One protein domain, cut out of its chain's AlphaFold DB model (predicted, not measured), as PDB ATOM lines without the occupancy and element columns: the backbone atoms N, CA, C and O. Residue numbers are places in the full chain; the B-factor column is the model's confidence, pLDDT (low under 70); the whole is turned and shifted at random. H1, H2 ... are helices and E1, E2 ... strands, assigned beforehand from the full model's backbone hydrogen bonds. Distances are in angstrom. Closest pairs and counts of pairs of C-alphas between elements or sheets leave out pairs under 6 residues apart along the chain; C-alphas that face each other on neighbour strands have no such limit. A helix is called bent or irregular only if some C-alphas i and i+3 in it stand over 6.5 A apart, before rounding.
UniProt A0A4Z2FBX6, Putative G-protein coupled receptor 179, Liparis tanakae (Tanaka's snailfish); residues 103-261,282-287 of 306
ATOM      1  N   LEU A 103      31.581  51.994   7.562       86.25
ATOM      2  CA  LEU A 103      32.416  51.258   8.509       86.25
ATOM      3  C   LEU A 103      31.737  49.949   8.936       86.25
ATOM      4  O   LEU A 103      32.385  48.910   9.007       86.25
ATOM      5  N   GLY A 104      30.415  49.971   9.129       86.00
ATOM      6  CA  GLY A 104      29.633  48.764   9.413       86.00
ATOM      7  C   GLY A 104      29.674  47.720   8.289       86.00
ATOM      8  O   GLY A 104      29.670  46.524   8.570       86.00
ATOM      9  N   ALA A 105      29.744  48.148   7.024       88.44
ATOM     10  CA  ALA A 105      29.897  47.237   5.887       88.44
ATOM     11  C   ALA A 105      31.308  46.633   5.811       88.44
ATOM     12  O   ALA A 105      31.443  45.436   5.570       88.44
ATOM     13  N   ALA A 106      32.348  47.436   6.060       90.81
ATOM     14  CA  ALA A 106      33.733  46.963   6.073       90.81
ATOM     15  C   ALA A 106      33.996  45.946   7.196       90.81
ATOM     16  O   ALA A 106      34.727  44.987   6.995       90.81
ATOM     17  N   LEU A 107      33.354  46.125   8.354       91.94
ATOM     18  CA  LEU A 107      33.527  45.275   9.537       91.94
ATOM     19  C   LEU A 107      32.525  44.120   9.614       91.94
ATOM     20  O   LEU A 107      32.409  43.468  10.653       91.94
ATOM     21  N   ARG A 108      31.777  43.866   8.535       92.25
ATOM     22  CA  ARG A 108      30.792  42.783   8.473       92.25
ATOM     23  C   ARG A 108      31.377  41.429   8.903       92.25
ATOM     24  O   ARG A 108      30.752  40.804   9.758       92.25
ATOM     25  N   PRO A 109      32.549  40.989   8.394       94.44
ATOM     26  CA  PRO A 109      33.101  39.684   8.757       94.44
ATOM     27  C   PRO A 109      33.431  39.597  10.250       94.44
ATOM     28  O   PRO A 109      33.045  38.630  10.906       94.44
ATOM     29  N   ALA A 110      34.051  40.641  10.814       94.25
ATOM     30  CA  ALA A 110      34.316  40.726  12.247       94.25
ATOM     31  C   ALA A 110      33.021  40.680  13.079       94.25
ATOM     32  O   ALA A 110      32.921  39.907  14.029       94.25
ATOM     33  N   LEU A 111      31.998  41.457  12.712       93.12
ATOM     34  CA  LEU A 111      30.714  41.491  13.422       93.12
ATOM     35  C   LEU A 111      29.972  40.145  13.375       93.12
ATOM     36  O   LEU A 111      29.416  39.713  14.388       93.12
ATOM     37  N   ASP A 112      29.965  39.482  12.217       93.50
ATOM     38  CA  ASP A 112      29.348  38.164  12.060       93.50
ATOM     39  C   ASP A 112      30.131  37.094  12.843       93.50
ATOM     40  O   ASP A 112      29.515  36.231  13.470       93.50
ATOM     41  N   ALA A 113      31.464  37.186  12.906       95.44
ATOM     42  CA  ALA A 113      32.292  36.310  13.732       95.44
ATOM     43  C   ALA A 113      32.057  36.518  15.235       95.44
ATOM     44  O   ALA A 113      31.889  35.534  15.956       95.44
ATOM     45  N   LEU A 114      31.960  37.769  15.708       93.81
ATOM     46  CA  LEU A 114      31.580  38.071  17.093       93.81
ATOM     47  C   LEU A 114      30.210  37.461  17.430       93.81
ATOM     48  O   LEU A 114      30.073  36.773  18.442       93.81
ATOM     49  N   ALA A 115      29.202  37.675  16.578       91.31
ATOM     50  CA  ALA A 115      27.867  37.117  16.785       91.31
ATOM     51  C   ALA A 115      27.875  35.578  16.760       91.31
ATOM     52  O   ALA A 115      27.252  34.942  17.610       91.31
ATOM     53  N   GLY A 116      28.605  34.971  15.821       91.94
ATOM     54  CA  GLY A 116      28.779  33.523  15.718       91.94
ATOM     55  C   GLY A 116      29.451  32.922  16.953       91.94
ATOM     56  O   GLY A 116      28.947  31.942  17.500       91.94
ATOM     57  N   GLY A 117      30.525  33.545  17.442       94.00
ATOM     58  CA  GLY A 117      31.219  33.138  18.664       94.00
ATOM     59  C   GLY A 117      30.326  33.231  19.901       94.00
ATOM     60  O   GLY A 117      30.245  32.278  20.673       94.00
ATOM     61  N   ALA A 118      29.574  34.325  20.052       90.00
ATOM     62  CA  ALA A 118      28.609  34.467  21.142       90.00
ATOM     63  C   ALA A 118      27.501  33.411  21.079       90.00
ATOM     64  O   ALA A 118      27.145  32.829  22.099       90.00
ATOM     65  N   ASN A 119      26.982  33.119  19.886       88.12
ATOM     66  CA  ASN A 119      25.970  32.082  19.693       88.12
ATOM     67  C   ASN A 119      26.506  30.685  20.004       88.12
ATOM     68  O   ASN A 119      25.808  29.899  20.639       88.12
ATOM     69  N   PHE A 120      27.738  30.383  19.597       88.94
ATOM     70  CA  PHE A 120      28.408  29.132  19.935       88.94
ATOM     71  C   PHE A 120      28.533  28.959  21.454       88.94
ATOM     72  O   PHE A 120      28.119  27.929  21.987       88.94
ATOM     73  N   LEU A 121      29.011  29.990  22.159       89.44
ATOM     74  CA  LEU A 121      29.104  29.978  23.620       89.44
ATOM     75  C   LEU A 121      27.722  29.874  24.277       89.44
ATOM     76  O   LEU A 121      27.542  29.062  25.180       89.44
ATOM     77  N   ASN A 122      26.728  30.623  23.792       84.50
ATOM     78  CA  ASN A 122      25.344  30.541  24.265       84.50
ATOM     79  C   ASN A 122      24.804  29.115  24.155       84.50
ATOM     80  O   ASN A 122      24.237  28.606  25.119       84.50
ATOM     81  N   MET A 123      25.004  28.456  23.010       79.56
ATOM     82  CA  MET A 123      24.560  27.076  22.838       79.56
ATOM     83  C   MET A 123      25.273  26.140  23.807       79.56
ATOM     84  O   MET A 123      24.612  25.357  24.483       79.56
ATOM     85  N   ILE A 124      26.601  26.229  23.906       81.81
ATOM     86  CA  ILE A 124      27.371  25.347  24.780       81.81
ATOM     87  C   ILE A 124      26.949  25.535  26.236       81.81
ATOM     88  O   ILE A 124      26.598  24.549  26.877       81.81
ATOM     89  N   PHE A 125      26.894  26.756  26.763       80.81
ATOM     90  CA  PHE A 125      26.590  26.968  28.182       80.81
ATOM     91  C   PHE A 125      25.118  26.746  28.543       80.81
ATOM     92  O   PHE A 125      24.819  26.246  29.625       80.81
ATOM     93  N   GLN A 126      24.176  27.041  27.643       75.56
ATOM     94  CA  GLN A 126      22.750  26.824  27.923       75.56
ATOM     95  C   GLN A 126      22.352  25.352  27.786       75.56
ATOM     96  O   GLN A 126      21.478  24.870  28.515       75.56
ATOM     97  N   ALA A 127      22.985  24.629  26.859       66.94
ATOM     98  CA  ALA A 127      22.637  23.248  26.561       66.94
ATOM     99  C   ALA A 127      23.474  22.217  27.337       66.94
ATOM    100  O   ALA A 127      23.024  21.082  27.511       66.94
ATOM    101  N   SER A 128      24.647  22.592  27.851       66.69
ATOM    102  CA  SER A 128      25.455  21.741  28.732       66.69
ATOM    103  C   SER A 128      25.167  22.002  30.222       66.69
ATOM    104  O   SER A 128      24.306  22.803  30.602       66.69
ATOM    105  N   ASP A 129      25.823  21.236  31.091       67.12
ATOM    106  CA  ASP A 129      25.955  21.542  32.521       67.12
ATOM    107  C   ASP A 129      27.374  22.024  32.845       67.12
ATOM    108  O   ASP A 129      27.873  21.770  33.937       67.12
ATOM    109  N   LEU A 130      28.016  22.722  31.897       70.44
ATOM    110  CA  LEU A 130      29.257  23.440  32.167       70.44
ATOM    111  C   LEU A 130      28.994  24.528  33.209       70.44
ATOM    112  O   LEU A 130      28.007  25.271  33.136       70.44
ATOM    113  N   ARG A 131      29.881  24.579  34.197       71.19
ATOM    114  CA  ARG A 131      29.825  25.492  35.334       71.19
ATOM    115  C   ARG A 131      31.017  26.434  35.278       71.19
ATOM    116  O   ARG A 131      31.992  26.166  34.582       71.19
ATOM    117  N   GLU A 132      30.957  27.520  36.034       71.19
ATOM    118  CA  GLU A 132      32.079  28.459  36.179       71.19
ATOM    119  C   GLU A 132      33.384  27.769  36.605       71.19
ATOM    120  O   GLU A 132      34.461  28.130  36.129       71.19
ATOM    121  N   SER A 133      33.305  26.725  37.432       67.19
ATOM    122  CA  SER A 133      34.449  25.923  37.882       67.19
ATOM    123  C   SER A 133      35.242  25.269  36.750       67.19
ATOM    124  O   SER A 133      36.469  25.212  36.842       67.19
ATOM    125  N   THR A 134      34.589  24.831  35.669       79.06
ATOM    126  CA  THR A 134      35.252  24.093  34.579       79.06
ATOM    127  C   THR A 134      35.827  25.011  33.499       79.06
ATOM    128  O   THR A 134      36.616  24.573  32.668       79.06
ATOM    129  N   VAL A 135      35.517  26.314  33.525       84.06
ATOM    130  CA  VAL A 135      35.954  27.277  32.493       84.06
ATOM    131  C   VAL A 135      37.480  27.310  32.334       84.06
ATOM    132  O   VAL A 135      37.999  27.463  31.229       84.06
ATOM    133  N   ARG A 136      38.226  27.156  33.432       84.69
ATOM    134  CA  ARG A 136      39.696  27.133  33.381       84.69
ATOM    135  C   ARG A 136      40.246  25.818  32.829       84.69
ATOM    136  O   ARG A 136      41.326  25.820  32.250       84.69
ATOM    137  N   GLU A 137      39.524  24.718  33.012       86.69
ATOM    138  CA  GLU A 137      39.912  23.397  32.509       86.69
ATOM    139  C   GLU A 137      39.798  23.357  30.979       86.69
ATOM    140  O   GLU A 137      40.678  22.829  30.305       86.69
ATOM    141  N   ASP A 138      38.791  24.039  30.426       88.69
ATOM    142  CA  ASP A 138      38.533  24.136  28.984       88.69
ATOM    143  C   ASP A 138      39.256  25.316  28.294       88.69
ATOM    144  O   ASP A 138      38.920  25.704  27.170       88.69
ATOM    145  N   MET A 139      40.275  25.901  28.936       90.81
ATOM    146  CA  MET A 139      40.971  27.105  28.453       90.81
ATOM    147  C   MET A 139      41.527  26.961  27.027       90.81
ATOM    148  O   MET A 139      41.523  27.928  26.263       90.81
ATOM    149  N   GLU A 140      41.982  25.767  26.641       92.94
ATOM    150  CA  GLU A 140      42.515  25.497  25.300       92.94
ATOM    151  C   GLU A 140      41.455  25.694  24.204       92.94
ATOM    152  O   GLU A 140      41.730  26.315  23.171       92.94
ATOM    153  N   TRP A 141      40.216  25.255  24.454       92.50
ATOM    154  CA  TRP A 141      39.085  25.439  23.541       92.50
ATOM    155  C   TRP A 141      38.724  26.914  23.388       92.50
ATOM    156  O   TRP A 141      38.468  27.397  22.281       92.50
ATOM    157  N   TYR A 142      38.753  27.660  24.490       94.38
ATOM    158  CA  TYR A 142      38.479  29.090  24.470       94.38
ATOM    159  C   TYR A 142      39.596  29.883  23.788       94.38
ATOM    160  O   TYR A 142      39.310  30.820  23.044       94.38
ATOM    161  N   HIS A 143      40.857  29.480  23.937       95.88
ATOM    162  CA  HIS A 143      41.956  30.047  23.161       95.88
ATOM    163  C   HIS A 143      41.791  29.813  21.657       95.88
ATOM    164  O   HIS A 143      42.023  30.738  20.875       95.88
ATOM    165  N   ALA A 144      41.346  28.621  21.250       96.38
ATOM    166  CA  ALA A 144      41.028  28.336  19.854       96.38
ATOM    167  C   ALA A 144      39.894  29.238  19.336       96.38
ATOM    168  O   ALA A 144      39.993  29.771  18.231       96.38
ATOM    169  N   LEU A 145      38.864  29.491  20.150       96.62
ATOM    170  CA  LEU A 145      37.785  30.415  19.797       96.62
ATOM    171  C   LEU A 145      38.286  31.859  19.633       96.62
ATOM    172  O   LEU A 145      37.994  32.495  18.624       96.62
ATOM    173  N   VAL A 146      39.064  32.382  20.586       96.38
ATOM    174  CA  VAL A 146      39.605  33.753  20.504       96.38
ATOM    175  C   VAL A 146      40.545  33.906  19.309       96.38
ATOM    176  O   VAL A 146      40.522  34.928  18.624       96.38
ATOM    177  N   ARG A 147      41.333  32.869  19.005       96.75
ATOM    178  CA  ARG A 147      42.138  32.816  17.783       96.75
ATOM    179  C   ARG A 147      41.266  32.894  16.529       96.75
ATOM    180  O   ARG A 147      41.562  33.700  15.653       96.75
ATOM    181  N   ALA A 148      40.198  32.103  16.457       96.75
ATOM    182  CA  ALA A 148      39.291  32.104  15.314       96.75
ATOM    183  C   ALA A 148      38.624  33.476  15.113       96.75
ATOM    184  O   ALA A 148      38.496  33.934  13.981       96.75
ATOM    185  N   LEU A 149      38.267  34.171  16.200       96.38
ATOM    186  CA  LEU A 149      37.750  35.543  16.140       96.38
ATOM    187  C   LEU A 149      38.778  36.528  15.566       96.38
ATOM    188  O   LEU A 149      38.424  37.374  14.749       96.38
ATOM    189  N   LEU A 150      40.048  36.410  15.963       96.00
ATOM    190  CA  LEU A 150      41.139  37.218  15.409       96.00
ATOM    191  C   LEU A 150      41.346  36.938  13.911       96.00
ATOM    192  O   LEU A 150      41.593  37.852  13.126       96.00
ATOM    193  N   GLU A 151      41.266  35.671  13.508       95.44
ATOM    194  CA  GLU A 151      41.487  35.223  12.130       95.44
ATOM    195  C   GLU A 151      40.292  35.483  11.199       95.44
ATOM    196  O   GLU A 151      40.477  35.476   9.984       95.44
ATOM    197  N   ALA A 152      39.104  35.777  11.737       95.31
ATOM    198  CA  ALA A 152      37.891  36.006  10.954       95.31
ATOM    199  C   ALA A 152      37.975  37.205   9.996       95.31
ATOM    200  O   ALA A 152      37.314  37.214   8.958       95.31
ATOM    201  N   ASP A 153      38.773  38.214  10.345       94.38
ATOM    202  CA  ASP A 153      38.953  39.415   9.538       94.38
ATOM    203  C   ASP A 153      40.393  39.946   9.703       94.38
ATOM    204  O   ASP A 153      40.896  40.031  10.834       94.38
ATOM    205  N   PRO A 154      41.105  40.293   8.612       91.38
ATOM    206  CA  PRO A 154      42.444  40.881   8.689       91.38
ATOM    207  C   PRO A 154      42.494  42.212   9.458       91.38
ATOM    208  O   PRO A 154      43.556  42.559   9.972       91.38
ATOM    209  N   LEU A 155      41.373  42.932   9.576       90.50
ATOM    210  CA  LEU A 155      41.280  44.195  10.315       90.50
ATOM    211  C   LEU A 155      41.315  44.007  11.840       90.50
ATOM    212  O   LEU A 155      41.605  44.951  12.574       90.50
ATOM    213  N   VAL A 156      41.038  42.801  12.350       91.94
ATOM    214  CA  VAL A 156      41.010  42.550  13.799       91.94
ATOM    215  C   VAL A 156      42.440  42.477  14.336       91.94
ATOM    216  O   VAL A 156      43.158  41.507  14.136       91.94
ATOM    217  N   ARG A 157      42.907  43.495  15.050       89.06
ATOM    218  CA  ARG A 157      44.272  43.475  15.611       89.06
ATOM    219  C   ARG A 157      44.389  42.581  16.851       89.06
ATOM    220  O   ARG A 157      45.406  41.911  17.058       89.06
ATOM    221  N   ARG A 158      43.331  42.573  17.661       90.94
ATOM    222  CA  ARG A 158      43.244  41.888  18.949       90.94
ATOM    223  C   ARG A 158      41.830  41.346  19.143       90.94
ATOM    224  O   ARG A 158      40.864  42.046  18.860       90.94
ATOM    225  N   ALA A 159      41.722  40.125  19.648       94.38
ATOM    226  CA  ALA A 159      40.473  39.518  20.085       94.38
ATOM    227  C   ALA A 159      40.578  39.167  21.571       94.38
ATOM    228  O   ALA A 159      41.637  38.743  22.034       94.38
ATOM    229  N   LEU A 160      39.484  39.349  22.311       92.31
ATOM    230  CA  LEU A 160      39.410  39.108  23.748       92.31
ATOM    231  C   LEU A 160      38.156  38.289  24.067       92.31
ATOM    232  O   LEU A 160      37.091  38.548  23.509       92.31
ATOM    233  N   LEU A 161      38.274  37.348  24.995       92.56
ATOM    234  CA  LEU A 161      37.150  36.661  25.623       92.56
ATOM    235  C   LEU A 161      37.277  36.793  27.133       92.56
ATOM    236  O   LEU A 161      38.337  36.530  27.698       92.56
ATOM    237  N   THR A 162      36.187  37.211  27.766       88.31
ATOM    238  CA  THR A 162      36.097  37.394  29.214       88.31
ATOM    239  C   THR A 162      35.003  36.494  29.768       88.31
ATOM    240  O   THR A 162      33.927  36.387  29.179       88.31
ATOM    241  N   PHE A 163      35.303  35.821  30.875       87.44
ATOM    242  CA  PHE A 163      34.337  35.072  31.666       87.44
ATOM    243  C   PHE A 163      34.194  35.722  33.026       87.44
ATOM    244  O   PHE A 163      35.176  35.897  33.750       87.44
ATOM    245  N   ASP A 164      32.959  36.028  33.385       76.69
ATOM    246  CA  ASP A 164      32.618  36.650  34.651       76.69
ATOM    247  C   ASP A 164      31.762  35.665  35.433       76.69
ATOM    248  O   ASP A 164      30.637  35.376  35.033       76.69
ATOM    249  N   ALA A 165      32.334  35.124  36.508       65.75
ATOM    250  CA  ALA A 165      31.650  34.187  37.394       65.75
ATOM    251  C   ALA A 165      30.564  34.896  38.223       65.75
ATOM    252  O   ALA A 165      29.425  34.462  38.327       65.75
ATOM    253  N   ASP A 166      30.896  36.072  38.751       66.75
ATOM    254  CA  ASP A 166      29.960  36.909  39.489       66.75
ATOM    255  C   ASP A 166      29.797  38.247  38.749       66.75
ATOM    256  O   ASP A 166      30.794  38.949  38.548       66.75
ATOM    257  N   PRO A 167      28.574  38.640  38.336       63.09
ATOM    258  CA  PRO A 167      28.339  39.931  37.687       63.09
ATOM    259  C   PRO A 167      28.721  41.126  38.572       63.09
ATOM    260  O   PRO A 167      28.878  42.230  38.057       63.09
ATOM    261  N   THR A 168      28.864  40.919  39.883       67.62
ATOM    262  CA  THR A 168      29.280  41.936  40.850       67.62
ATOM    263  C   THR A 168      30.787  41.932  41.140       67.62
ATOM    264  O   THR A 168      31.276  42.841  41.815       67.62
ATOM    265  N   ALA A 169      31.545  40.958  40.617       70.56
ATOM    266  CA  ALA A 169      32.978  40.863  40.871       70.56
ATOM    267  C   ALA A 169      33.759  42.032  40.240       70.56
ATOM    268  O   ALA A 169      33.486  42.437  39.109       70.56
ATOM    269  N   PRO A 170      34.800  42.545  40.926       70.94
ATOM    270  CA  PRO A 170      35.635  43.626  40.401       70.94
ATOM    271  C   PRO A 170      36.529  43.180  39.231       70.94
ATOM    272  O   PRO A 170      37.075  44.024  38.516       70.94
ATOM    273  N   ALA A 171      36.710  41.869  39.049       76.25
ATOM    274  CA  ALA A 171      37.518  41.292  37.988       76.25
ATOM    275  C   ALA A 171      36.887  39.997  37.438       76.25
ATOM    276  O   ALA A 171      36.350  39.208  38.218       76.25
ATOM    277  N   PRO A 172      36.996  39.753  36.120       82.38
ATOM    278  CA  PRO A 172      36.609  38.498  35.489       82.38
ATOM    279  C   PRO A 172      37.449  37.322  36.004       82.38
ATOM    280  O   PRO A 172      38.619  37.466  36.365       82.38
ATOM    281  N   GLN A 173      36.857  36.129  35.979       85.19
ATOM    282  CA  GLN A 173      37.498  34.869  36.366       85.19
ATOM    283  C   GLN A 173      38.547  34.414  35.337       85.19
ATOM    284  O   GLN A 173      39.554  33.801  35.714       85.19
ATOM    285  N   LEU A 174      38.291  34.679  34.051       89.31
ATOM    286  CA  LEU A 174      39.179  34.332  32.943       89.31
ATOM    287  C   LEU A 174      39.176  35.429  31.872       89.31
ATOM    288  O   LEU A 174      38.113  35.897  31.463       89.31
ATOM    289  N   VAL A 175      40.362  35.807  31.395       91.12
ATOM    290  CA  VAL A 175      40.558  36.789  30.317       91.12
ATOM    291  C   VAL A 175      41.555  36.243  29.309       91.12
ATOM    292  O   VAL A 175      42.753  36.203  29.579       91.12
ATOM    293  N   LEU A 176      41.080  35.854  28.131       94.56
ATOM    294  CA  LEU A 176      41.920  35.305  27.070       94.56
ATOM    295  C   LEU A 176      42.047  36.285  25.916       94.56
ATOM    296  O   LEU A 176      41.047  36.796  25.422       94.56
ATOM    297  N   CYS A 177      43.272  36.500  25.454       94.12
ATOM    298  CA  CYS A 177      43.587  37.419  24.372       94.12
ATOM    299  C   CYS A 177      44.310  36.695  23.234       94.12
ATOM    300  O   CYS A 177      45.210  35.889  23.478       94.12
ATOM    301  N   ALA A 178      43.942  37.017  21.995       95.44
ATOM    302  CA  ALA A 178      44.732  36.725  20.809       95.44
ATOM    303  C   ALA A 178      45.115  38.041  20.134       95.44
ATOM    304  O   ALA A 178      44.258  38.892  19.898       95.44
ATOM    305  N   SER A 179      46.385  38.202  19.776       91.94
ATOM    306  CA  SER A 179      46.871  39.377  19.046       91.94
ATOM    307  C   SER A 179      47.800  38.978  17.911       91.94
ATOM    308  O   SER A 179      48.580  38.030  18.043       91.94
ATOM    309  N   ARG A 180      47.761  39.732  16.813       89.44
ATOM    310  CA  ARG A 180      48.771  39.642  15.751       89.44
ATOM    311  C   ARG A 180      50.038  40.350  16.224       89.44
ATOM    312  O   ARG A 180      49.944  41.454  16.743       89.44
ATOM    313  N   ASN A 181      51.203  39.727  16.065       79.50
ATOM    314  CA  ASN A 181      52.478  40.397  16.314       79.50
ATOM    315  C   ASN A 181      52.868  41.219  15.069       79.50
ATOM    316  O   ASN A 181      53.196  40.605  14.047       79.50
ATOM    317  N   PRO A 182      52.836  42.565  15.122       67.69
ATOM    318  CA  PRO A 182      53.162  43.400  13.966       67.69
ATOM    319  C   PRO A 182      54.660  43.375  13.625       67.69
ATOM    320  O   PRO A 182      55.033  43.583  12.475       67.69
ATOM    321  N   SER A 183      55.519  43.071  14.601       66.06
ATOM    322  CA  SER A 183      56.981  43.097  14.472       66.06
ATOM    323  C   SER A 183      57.570  41.790  13.927       66.06
ATOM    324  O   SER A 183      58.771  41.698  13.662       66.06
ATOM    325  N   ALA A 184      56.751  40.746  13.764       69.81
ATOM    326  CA  ALA A 184      57.203  39.455  13.266       69.81
ATOM    327  C   ALA A 184      57.192  39.413  11.727       69.81
ATOM    328  O   ALA A 184      56.181  39.693  11.089       69.81
ATOM    329  N   LYS A 185      58.305  38.969  11.120       68.25
ATOM    330  CA  LYS A 185      58.431  38.775   9.656       68.25
ATOM    331  C   LYS A 185      57.397  37.797   9.078       68.25
ATOM    332  O   LYS A 185      57.117  37.827   7.885       68.25
ATOM    333  N   VAL A 186      56.868  36.915   9.923       76.75
ATOM    334  CA  VAL A 186      55.758  36.007   9.632       76.75
ATOM    335  C   VAL A 186      54.624  36.385  10.569       76.75
ATOM    336  O   VAL A 186      54.868  36.604  11.757       76.75
ATOM    337  N   GLN A 187      53.394  36.434  10.055       74.25
ATOM    338  CA  GLN A 187      52.214  36.736  10.856       74.25
ATOM    339  C   GLN A 187      52.061  35.678  11.956       74.25
ATOM    340  O   GLN A 187      51.614  34.558  11.719       74.25
ATOM    341  N   THR A 188      52.488  36.029  13.166       87.06
ATOM    342  CA  THR A 188      52.412  35.156  14.335       87.06
ATOM    343  C   THR A 188      51.287  35.643  15.227       87.06
ATOM    344  O   THR A 188      51.177  36.830  15.541       87.06
ATOM    345  N   ILE A 189      50.416  34.711  15.599       92.75
ATOM    346  CA  ILE A 189      49.340  34.969  16.547       92.75
ATOM    347  C   ILE A 189      49.834  34.563  17.923       92.75
ATOM    348  O   ILE A 189      50.238  33.419  18.131       92.75
ATOM    349  N   VAL A 190      49.789  35.515  18.847       93.12
ATOM    350  CA  VAL A 190      50.173  35.318  20.241       93.12
ATOM    351  C   VAL A 190      48.904  35.153  21.064       93.12
ATOM    352  O   VAL A 190      48.029  36.017  21.030       93.12
ATOM    353  N   LEU A 191      48.817  34.043  21.795       95.12
ATOM    354  CA  LEU A 191      47.739  33.748  22.732       95.12
ATOM    355  C   LEU A 191      48.221  34.043  24.155       95.12
ATOM    356  O   LEU A 191      49.328  33.648  24.520       95.12
ATOM    357  N   ARG A 192      47.419  34.769  24.938       94.25
ATOM    358  CA  ARG A 192      47.764  35.179  26.309       94.25
ATOM    359  C   ARG A 192      46.583  35.002  27.256       94.25
ATOM    360  O   ARG A 192      45.457  35.342  26.897       94.25
ATOM    361  N   ASP A 193      46.873  34.547  28.469       94.06
ATOM    362  CA  ASP A 193      45.982  34.664  29.622       94.06
ATOM    363  C   ASP A 193      46.305  35.975  30.354       94.06
ATOM    364  O   ASP A 193      47.418  36.174  30.847       94.06
ATOM    365  N   LEU A 194      45.339  36.889  30.386       90.50
ATOM    366  CA  LEU A 194      45.448  38.200  31.019       90.50
ATOM    367  C   LEU A 194      44.699  38.275  32.358       90.50
ATOM    368  O   LEU A 194      44.654  39.346  32.964       90.50
ATOM    369  N   SER A 195      44.150  37.163  32.856       88.88
ATOM    370  CA  SER A 195      43.330  37.121  34.080       88.88
ATOM    371  C   SER A 195      44.032  37.754  35.279       88.88
ATOM    372  O   SER A 195      43.459  38.570  35.995       88.88
ATOM    373  N   ARG A 196      45.318  37.432  35.473       86.94
ATOM    374  CA  ARG A 196      46.128  37.952  36.591       86.94
ATOM    375  C   ARG A 196      46.474  39.437  36.450       86.94
ATOM    376  O   ARG A 196      46.771  40.087  37.444       86.94
ATOM    377  N   GLY A 197      46.459  39.956  35.223       81.62
ATOM    378  CA  GLY A 197      46.817  41.332  34.887       81.62
ATOM    379  C   GLY A 197      45.620  42.264  34.725       81.62
ATOM    380  O   GLY A 197      45.820  43.412  34.339       81.62
ATOM    381  N   TRP A 198      44.391  41.815  35.011       80.38
ATOM    382  CA  TRP A 198      43.162  42.569  34.728       80.38
ATOM    383  C   TRP A 198      43.180  44.017  35.240       80.38
ATOM    384  O   TRP A 198      42.810  44.940  34.514       80.38
ATOM    385  N   ALA A 199      43.675  44.238  36.461       74.31
ATOM    386  CA  ALA A 199      43.759  45.574  37.055       74.31
ATOM    387  C   ALA A 199      44.650  46.535  36.245       74.31
ATOM    388  O   ALA A 199      44.373  47.728  36.187       74.31
ATOM    389  N   SER A 200      45.689  46.016  35.587       71.69
ATOM    390  CA  SER A 200      46.605  46.806  34.754       71.69
ATOM    391  C   SER A 200      46.075  47.086  33.343       71.69
ATOM    392  O   SER A 200      46.615  47.946  32.657       71.69
ATOM    393  N   LEU A 201      45.005  46.400  32.915       71.25
ATOM    394  CA  LEU A 201      44.387  46.604  31.598       71.25
ATOM    395  C   LEU A 201      43.465  47.827  31.533       71.25
ATOM    396  O   LEU A 201      43.039  48.186  30.439       71.25
ATOM    397  N   HIS A 202      43.167  48.462  32.670       67.44
ATOM    398  CA  HIS A 202      42.270  49.619  32.765       67.44
ATOM    399  C   HIS A 202      43.055  50.873  33.167       67.44
ATOM    400  O   HIS A 202      42.949  51.318  34.316       67.44
ATOM    401  N   PRO A 203      43.884  51.428  32.263       67.62
ATOM    402  CA  PRO A 203      44.595  52.660  32.548       67.62
ATOM    403  C   PRO A 203      43.612  53.795  32.887       67.62
ATOM    404  O   PRO A 203      42.459  53.767  32.453       67.62
ATOM    405  N   PRO A 204      44.048  54.814  33.651       67.38
ATOM    406  CA  PRO A 204      43.200  55.970  33.926       67.38
ATOM    407  C   PRO A 204      42.769  56.665  32.615       67.38
ATOM    408  O   PRO A 204      43.368  56.452  31.559       67.38
ATOM    409  N   ALA A 205      41.772  57.548  32.657       61.94
ATOM    410  CA  ALA A 205      41.468  58.429  31.519       61.94
ATOM    411  C   ALA A 205      42.696  59.315  31.184       61.94
ATOM    412  O   ALA A 205      43.420  59.681  32.122       61.94
ATOM    413  N   PRO A 206      42.998  59.643  29.906       63.41
ATOM    414  CA  PRO A 206      42.176  59.555  28.682       63.41
ATOM    415  C   PRO A 206      42.307  58.245  27.867       63.41
ATOM    416  O   PRO A 206      42.067  58.230  26.658       63.41
ATOM    417  N   ALA A 207      42.678  57.131  28.503       66.75
ATOM    418  CA  ALA A 207      42.668  55.816  27.860       66.75
ATOM    419  C   ALA A 207      41.282  55.399  27.330       66.75
ATOM    420  O   ALA A 207      40.286  55.985  27.757       66.75
ATOM    421  N   PRO A 208      41.206  54.398  26.420       68.69
ATOM    422  CA  PRO A 208      39.941  53.884  25.906       68.69
ATOM    423  C   PRO A 208      38.971  53.604  27.052       68.69
ATOM    424  O   PRO A 208      39.270  52.797  27.933       68.69
ATOM    425  N   ASP A 209      37.838  54.305  27.046       63.22
ATOM    426  CA  ASP A 209      36.869  54.244  28.135       63.22
ATOM    427  C   ASP A 209      36.254  52.836  28.220       63.22
ATOM    428  O   ASP A 209      35.688  52.312  27.253       63.22
ATOM    429  N   ASP A 210      36.369  52.215  29.393       62.03
ATOM    430  CA  ASP A 210      35.694  50.965  29.723       62.03
ATOM    431  C   ASP A 210      34.290  51.213  30.298       62.03
ATOM    432  O   ASP A 210      33.611  50.253  30.662       62.03
ATOM    433  N   ALA A 211      33.815  52.467  30.355       63.00
ATOM    434  CA  ALA A 211      32.494  52.826  30.864       63.00
ATOM    435  C   ALA A 211      31.364  52.069  30.169       63.00
ATOM    436  O   ALA A 211      30.382  51.730  30.827       63.00
ATOM    437  N   TRP A 212      31.472  51.740  28.879       60.59
ATOM    438  CA  TRP A 212      30.479  50.882  28.228       60.59
ATOM    439  C   TRP A 212      30.464  49.470  28.850       60.59
ATOM    440  O   TRP A 212      29.390  48.931  29.114       60.59
ATOM    441  N   PHE A 213      31.633  48.878  29.129       57.31
ATOM    442  CA  PHE A 213      31.759  47.549  29.738       57.31
ATOM    443  C   PHE A 213      31.309  47.597  31.197       57.31
ATOM    444  O   PHE A 213      30.502  46.773  31.618       57.31
ATOM    445  N   ARG A 214      31.739  48.614  31.949       61.62
ATOM    446  CA  ARG A 214      31.322  48.850  33.334       61.62
ATOM    447  C   ARG A 214      29.833  49.142  33.457       61.62
ATOM    448  O   ARG A 214      29.204  48.566  34.325       61.62
ATOM    449  N   SER A 215      29.240  49.955  32.586       62.34
ATOM    450  CA  SER A 215      27.787  50.209  32.587       62.34
ATOM    451  C   SER A 215      26.975  49.000  32.127       62.34
ATOM    452  O   SER A 215      25.832  48.824  32.544       62.34
ATOM    453  N   PHE A 216      27.557  48.139  31.288       56.31
ATOM    454  CA  PHE A 216      26.972  46.851  30.944       56.31
ATOM    455  C   PHE A 216      27.014  45.869  32.128       56.31
ATOM    456  O   PHE A 216      26.027  45.174  32.369       56.31
ATOM    457  N   LYS A 217      28.132  45.820  32.868       54.34
ATOM    458  CA  LYS A 217      28.343  44.953  34.044       54.34
ATOM    459  C   LYS A 217      27.579  45.415  35.281       54.34
ATOM    460  O   LYS A 217      26.913  44.618  35.931       54.34
ATOM    461  N   PHE A 218      27.636  46.710  35.550       61.59
ATOM    462  CA  PHE A 218      27.043  47.399  36.687       61.59
ATOM    463  C   PHE A 218      26.047  48.438  36.161       61.59
ATOM    464  O   PHE A 218      26.332  49.637  36.164       61.59
ATOM    465  N   PRO A 219      24.886  48.009  35.637       57.22
ATOM    466  CA  PRO A 219      23.866  48.955  35.229       57.22
ATOM    467  C   PRO A 219      23.386  49.712  36.468       57.22
ATOM    468  O   PRO A 219      22.756  49.129  37.352       57.22
ATOM    469  N   ASP A 220      23.661  51.015  36.525       54.94
ATOM    470  CA  ASP A 220      23.047  51.890  37.518       54.94
ATOM    471  C   ASP A 220      21.528  51.716  37.426       54.94
ATOM    472  O   ASP A 220      20.951  51.752  36.335       54.94
ATOM    473  N   GLY A 221      20.855  51.505  38.562       51.00
ATOM    474  CA  GLY A 221      19.427  51.151  38.609       51.00
ATOM    475  C   GLY A 221      18.479  52.131  37.893       51.00
ATOM    476  O   GLY A 221      17.319  51.798  37.657       51.00
ATOM    477  N   SER A 222      18.965  53.313  37.503       50.00
ATOM    478  CA  SER A 222      18.265  54.334  36.717       50.00
ATOM    479  C   SER A 222      18.336  54.131  35.195       50.00
ATOM    480  O   SER A 222      17.527  54.708  34.466       50.00
ATOM    481  N   ARG A 223      19.273  53.319  34.688       48.00
ATOM    482  CA  ARG A 223      19.546  53.160  33.255       48.00
ATOM    483  C   ARG A 223      19.795  51.694  32.915       48.00
ATOM    484  O   ARG A 223      20.895  51.293  32.555       48.00
ATOM    485  N   ARG A 224      18.731  50.885  32.939       44.62
ATOM    486  CA  ARG A 224      18.732  49.616  32.196       44.62
ATOM    487  C   ARG A 224      19.092  49.954  30.746       44.62
ATOM    488  O   ARG A 224      18.341  50.715  30.128       44.62
ATOM    489  N   PRO A 225      20.179  49.425  30.161       46.41
ATOM    490  CA  PRO A 225      20.382  49.592  28.740       46.41
ATOM    491  C   PRO A 225      19.314  48.730  28.075       46.41
ATOM    492  O   PRO A 225      19.494  47.530  27.887       46.41
ATOM    493  N   ALA A 226      18.182  49.337  27.710       44.44
ATOM    494  CA  ALA A 226      17.179  48.710  26.852       44.44
ATOM    495  C   ALA A 226      17.847  48.100  25.607       44.44
ATOM    496  O   ALA A 226      17.406  47.081  25.096       44.44
ATOM    497  N   ALA A 227      18.987  48.662  25.196       44.59
ATOM    498  CA  ALA A 227      19.844  48.147  24.150       44.59
ATOM    499  C   ALA A 227      20.487  46.773  24.481       44.59
ATOM    500  O   ALA A 227      20.451  45.882  23.637       44.59
ATOM    501  N   ALA A 228      21.026  46.547  25.687       46.34
ATOM    502  CA  ALA A 228      21.627  45.258  26.070       46.34
ATOM    503  C   ALA A 228      20.611  44.101  26.006       46.34
ATOM    504  O   ALA A 228      20.951  43.004  25.573       46.34
ATOM    505  N   ALA A 229      19.349  44.375  26.350       46.88
ATOM    506  CA  ALA A 229      18.243  43.435  26.183       46.88
ATOM    507  C   ALA A 229      17.714  43.366  24.733       46.88
ATOM    508  O   ALA A 229      17.290  42.302  24.291       46.88
ATOM    509  N   ALA A 230      17.766  44.464  23.968       48.78
ATOM    510  CA  ALA A 230      17.230  44.541  22.601       48.78
ATOM    511  C   ALA A 230      17.972  43.666  21.572       48.78
ATOM    512  O   ALA A 230      17.462  43.442  20.479       48.78
ATOM    513  N   ALA A 231      19.163  43.170  21.908       57.41
ATOM    514  CA  ALA A 231      20.000  42.348  21.034       57.41
ATOM    515  C   ALA A 231      19.789  40.832  21.192       57.41
ATOM    516  O   ALA A 231      20.407  40.044  20.466       57.41
ATOM    517  N   LEU A 232      18.970  40.413  22.161       59.97
ATOM    518  CA  LEU A 232      18.771  39.008  22.492       59.97
ATOM    519  C   LEU A 232      17.387  38.564  22.070       59.97
ATOM    520  O   LEU A 232      16.373  39.009  22.601       59.97
ATOM    521  N   SER A 233      17.358  37.620  21.139       60.03
ATOM    522  CA  SER A 233      16.142  36.884  20.834       60.03
ATOM    523  C   SER A 233      16.288  35.471  21.380       60.03
ATOM    524  O   SER A 233      17.226  34.759  21.020       60.03
ATOM    525  N   LYS A 234      15.367  35.055  22.257       66.69
ATOM    526  CA  LYS A 234      15.197  33.628  22.541       66.69
ATOM    527  C   LYS A 234      14.650  33.003  21.264       66.69
ATOM    528  O   LYS A 234      13.577  33.395  20.806       66.69
ATOM    529  N   ARG A 235      15.393  32.079  20.662       63.31
ATOM    530  CA  ARG A 235      14.947  31.362  19.468       63.31
ATOM    531  C   ARG A 235      14.897  29.881  19.785       63.31
ATOM    532  O   ARG A 235      15.833  29.344  20.365       63.31
ATOM    533  N   VAL A 236      13.806  29.240  19.373       61.25
ATOM    534  CA  VAL A 236      13.767  27.782  19.273       61.25
ATOM    535  C   VAL A 236      14.605  27.423  18.051       61.25
ATOM    536  O   VAL A 236      14.184  27.637  16.913       61.25
ATOM    537  N   LEU A 237      15.832  26.972  18.278       62.28
ATOM    538  CA  LEU A 237      16.693  26.449  17.234       62.28
ATOM    539  C   LEU A 237      16.102  25.121  16.756       62.28
ATOM    540  O   LEU A 237      16.138  24.121  17.472       62.28
ATOM    541  N   LEU A 238      15.549  25.124  15.543       57.22
ATOM    542  CA  LEU A 238      15.166  23.919  14.806       57.22
ATOM    543  C   LEU A 238      16.441  23.233  14.305       57.22
ATOM    544  O   LEU A 238      16.762  23.275  13.121       57.22
ATOM    545  N   ASN A 239      17.207  22.658  15.222       58.88
ATOM    546  CA  ASN A 239      18.346  21.827  14.878       58.88
ATOM    547  C   ASN A 239      17.909  20.356  14.955       58.88
ATOM    548  O   ASN A 239      17.241  19.962  15.914       58.88
ATOM    549  N   ASP A 240      18.305  19.533  13.982       57.69
ATOM    550  CA  ASP A 240      18.114  18.078  14.042       57.69
ATOM    551  C   ASP A 240      19.144  17.449  14.994       57.69
ATOM    552  O   ASP A 240      20.099  16.782  14.605       57.69
ATOM    553  N   LEU A 241      18.983  17.752  16.281       59.88
ATOM    554  CA  LEU A 241      19.839  17.285  17.377       59.88
ATOM    555  C   LEU A 241      19.240  16.056  18.054       59.88
ATOM    556  O   LEU A 241      19.617  15.708  19.172       59.88
ATOM    557  N   ASN A 242      18.290  15.397  17.390       57.22
ATOM    558  CA  ASN A 242      17.638  14.189  17.885       57.22
ATOM    559  C   ASN A 242      18.636  13.039  18.093       57.22
ATOM    560  O   ASN A 242      18.368  12.134  18.879       57.22
ATOM    561  N   THR A 243      19.788  13.109  17.421       59.78
ATOM    562  CA  THR A 243      20.920  12.182  17.530       59.78
ATOM    563  C   THR A 243      21.828  12.449  18.732       59.78
ATOM    564  O   THR A 243      22.660  11.605  19.049       59.78
ATOM    565  N   LEU A 244      21.691  13.592  19.415       60.72
ATOM    566  CA  LEU A 244      22.456  13.890  20.624       60.72
ATOM    567  C   LEU A 244      21.707  13.368  21.857       60.72
ATOM    568  O   LEU A 244      20.548  13.720  22.115       60.72
ATOM    569  N   ASP A 245      22.396  12.572  22.674       58.50
ATOM    570  CA  ASP A 245      21.909  12.050  23.960       58.50
ATOM    571  C   ASP A 245      21.943  13.117  25.064       58.50
ATOM    572  O   ASP A 245      22.437  12.919  26.171       58.50
ATOM    573  N   THR A 246      21.428  14.306  24.760       57.03
ATOM    574  CA  THR A 246      21.395  15.430  25.690       57.03
ATOM    575  C   THR A 246      20.013  16.104  25.647       57.03
ATOM    576  O   THR A 246      19.656  16.792  24.686       57.03
ATOM    577  N   PRO A 247      19.173  15.937  26.689       58.22
ATOM    578  CA  PRO A 247      17.764  16.343  26.648       58.22
ATOM    579  C   PRO A 247      17.549  17.860  26.531       58.22
ATOM    580  O   PRO A 247      16.474  18.302  26.126       58.22
ATOM    581  N   LYS A 248      18.556  18.678  26.861       59.47
ATOM    582  CA  LYS A 248      18.503  20.137  26.673       59.47
ATOM    583  C   LYS A 248      18.629  20.547  25.207       59.47
ATOM    584  O   LYS A 248      17.913  21.451  24.788       59.47
ATOM    585  N   TRP A 249      19.454  19.851  24.429       60.53
ATOM    586  CA  TRP A 249      19.661  20.134  23.007       60.53
ATOM    587  C   TRP A 249      18.405  19.833  22.181       60.53
ATOM    588  O   TRP A 249      18.089  20.570  21.254       60.53
ATOM    589  N   ARG A 250      17.609  18.834  22.597       56.03
ATOM    590  CA  ARG A 250      16.310  18.508  21.975       56.03
ATOM    591  C   ARG A 250      15.232  19.581  22.161       56.03
ATOM    592  O   ARG A 250      14.269  19.596  21.405       56.03
ATOM    593  N   ARG A 251      15.355  20.463  23.165       60.97
ATOM    594  CA  ARG A 251      14.360  21.522  23.424       60.97
ATOM    595  C   ARG A 251      14.551  22.762  22.552       60.97
ATOM    596  O   ARG A 251      13.642  23.579  22.499       60.97
ATOM    597  N   GLY A 252      15.707  22.918  21.902       59.06
ATOM    598  CA  GLY A 252      15.990  24.037  20.995       59.06
ATOM    599  C   GLY A 252      16.009  25.426  21.648       59.06
ATOM    600  O   GLY A 252      16.257  26.406  20.960       59.06
ATOM    601  N   ASP A 253      15.765  25.548  22.951       61.81
ATOM    602  CA  ASP A 253      15.700  26.828  23.653       61.81
ATOM    603  C   ASP A 253      17.106  27.412  23.859       61.81
ATOM    604  O   ASP A 253      17.761  27.108  24.854       61.81
ATOM    605  N   SER A 254      17.558  28.267  22.933       67.94
ATOM    606  CA  SER A 254      18.817  29.012  23.064       67.94
ATOM    607  C   SER A 254      18.606  30.506  22.823       67.94
ATOM    608  O   SER A 254      17.864  30.927  21.929       67.94
ATOM    609  N   TYR A 255      19.293  31.343  23.596       71.00
ATOM    610  CA  TYR A 255      19.441  32.756  23.261       71.00
ATOM    611  C   TYR A 255      20.418  32.903  22.097       71.00
ATOM    612  O   TYR A 255      21.517  32.350  22.121       71.00
ATOM    613  N   VAL A 256      20.000  33.643  21.074       75.69
ATOM    614  CA  VAL A 256      20.786  33.893  19.864       75.69
ATOM    615  C   VAL A 256      20.824  35.394  19.614       75.69
ATOM    616  O   VAL A 256      19.804  36.087  19.721       75.69
ATOM    617  N   THR A 257      22.006  35.880  19.260       80.38
ATOM    618  CA  THR A 257      22.265  37.252  18.835       80.38
ATOM    619  C   THR A 257      22.719  37.293  17.373       80.38
ATOM    620  O   THR A 257      23.086  36.280  16.778       80.38
ATOM    621  N   ASN A 258      22.655  38.467  16.759       83.94
ATOM    622  CA  ASN A 258      23.130  38.730  15.401       83.94
ATOM    623  C   ASN A 258      24.168  39.867  15.433       83.94
ATOM    624  O   ASN A 258      24.406  40.459  16.484       83.94
ATOM    625  N   HIS A 259      24.748  40.233  14.286       82.19
ATOM    626  CA  HIS A 259      25.690  41.362  14.218       82.19
ATOM    627  C   HIS A 259      25.090  42.689  14.717       82.19
ATOM    628  O   HIS A 259      25.833  43.541  15.188       82.19
ATOM    629  N   SER A 260      23.761  42.881  14.664       79.38
ATOM    630  CA  SER A 260      23.119  44.088  15.222       79.38
ATOM    631  C   SER A 260      23.137  44.135  16.753       79.38
ATOM    632  O   SER A 260      22.891  45.185  17.342       79.38
ATOM    633  N   GLY A 261      23.438  43.004  17.396       75.94
ATOM    634  CA  GLY A 261      23.647  42.912  18.831       75.94
ATOM    635  C   GLY A 261      25.039  43.323  19.301       75.94
ATOM    636  O   GLY A 261      25.215  43.566  20.497       75.94
ATOM    637  N   MET A 282      41.948  52.462  16.196       86.88
ATOM    638  CA  MET A 282      41.154  51.274  16.480       86.88
ATOM    639  C   MET A 282      39.826  51.647  17.097       86.88
ATOM    640  O   MET A 282      39.604  52.753  17.585       86.88
ATOM    641  N   ILE A 283      38.947  50.661  17.088       86.25
ATOM    642  CA  ILE A 283      37.654  50.687  17.740       86.25
ATOM    643  C   ILE A 283      37.453  49.355  18.450       86.25
ATOM    644  O   ILE A 283      37.970  48.319  18.025       86.25
ATOM    645  N   THR A 284      36.659  49.379  19.509       86.50
ATOM    646  CA  THR A 284      36.266  48.161  20.211       86.50
ATOM    647  C   THR A 284      34.912  47.698  19.695       86.50
ATOM    648  O   THR A 284      33.967  48.484  19.628       86.50
ATOM    649  N   LEU A 285      34.817  46.416  19.346       87.94
ATOM    650  CA  LEU A 285      33.557  45.723  19.107       87.94
ATOM    651  C   LEU A 285      33.373  44.681  20.201       87.94
ATOM    652  O   LEU A 285      34.305  43.939  20.512       87.94
ATOM    653  N   SER A 286      32.181  44.605  20.773       86.38
ATOM    654  CA  SER A 286      31.891  43.647  21.834       86.38
ATOM    655  C   SER A 286      30.499  43.060  21.697       86.38
ATOM    656  O   SER A 286      29.588  43.667  21.141       86.38
ATOM    657  N   THR A 287      30.313  41.849  22.201       86.31
ATOM    658  CA  THR A 287      28.992  41.238  22.296       86.31
ATOM    659  C   THR A 287      28.937  40.364  23.545       86.31
ATOM    660  O   THR A 287      29.923  39.686  23.849       86.31
TER     661      THR A 287
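This is residues 103 to 261 and 282 to 287 of the 306 residues of the protein "Putative G-protein coupled receptor 179" of Liparis tanakae (Tanaka's snailfish) (UniProt A0A4Z2FBX6). A three-stranded sheet, E1 E2 E3, has H3 packed on one face; the long H2 folds back beside H3 as a hairpin, and E5 of a small two-stranded ribbon, E4 E5, packs on H2. Short H4 stands on the sheet's opposite face, and the stretch through short H5 and H6 leads from there to E4. The printed part has 165 residues, with six named helices and five named strands in the order H1 H2 H3 E1 E2 E3 H4 H5 H6 E4 E5; both sheets are antiparallel, and the class is mixed, helices and strands. The whole is compact, with a radius of gyration of the C-alphas of 17.2 A and spans of 49 by 47 by 37 A.

H1, residues 103 to 106, and H2, residues 108 to 127, meet only through their tight link. H2 and H3, residues 139 to 151, form a helical hairpin: residues 110 to 117 of H2 touch residues 145 to 149 of H3, opposite ways at a shallow tilt of 21 degrees, with the closest C-alphas, Ala 113 and Leu 149, 6.0 A apart. E1, residues 158 to 163, E2, residues 174 to 181, and E3, residues 188 to 193, form a meander, each strand the antiparallel neighbour of the one before. N 161 and O 176 are 2.9 A apart, and N 179 and O 190 are 3.0 A apart. H3 is on this sheet at a height of 7.7 A, slantwise to the strands at 40 degrees to E2 on the local plane; its closest C-alpha pair with E1 is Leu 150 and Ala 159, 5.3 A. H4, residues 195 to 201, is on the opposite face and stands up from the sheet at 57 degrees; it is irregular, with C-alphas 196 and 199 8.0 A apart. H5, residues 211 to 217, and H6, residues 226 to 230, are close but not clearly touching, the closest C-alphas being Phe 216 and Ala 228, 7.4 A. E4, residues 233 to 236, and E5, residues 253 to 256, form an antiparallel hairpin, with N 235 and O 254 3.0 A apart. The closest C-alphas of H2 and E5, Asn 119 and Val 256, are 5.5 A apart. Every O i to N i+4 pair is within hydrogen-bond range in H2, H3, H5 and H6; H4 has 1 of 3, beside 2 of 4 O i to N i+3 pairs, and H1 is too short for an i+4 pair.

H1 begins at C-alpha 103 (32.416, 51.258, 8.509). H2 is 27.8 A long, H3 18.2 A, E1 17.0 A, E2 22.1 A and E3 16.6 A. E5 ends at C-alpha 256 (20.786, 33.893, 19.864).

Residues 262 to 281 are not printed, and C-alphas 261 and 282 are 19.5 A apart across this cut. The links H2 to H3 and E4 to E5 are long. The mean pLDDT of the printed part is 76.4; residues 202 to 254 are among those under 70.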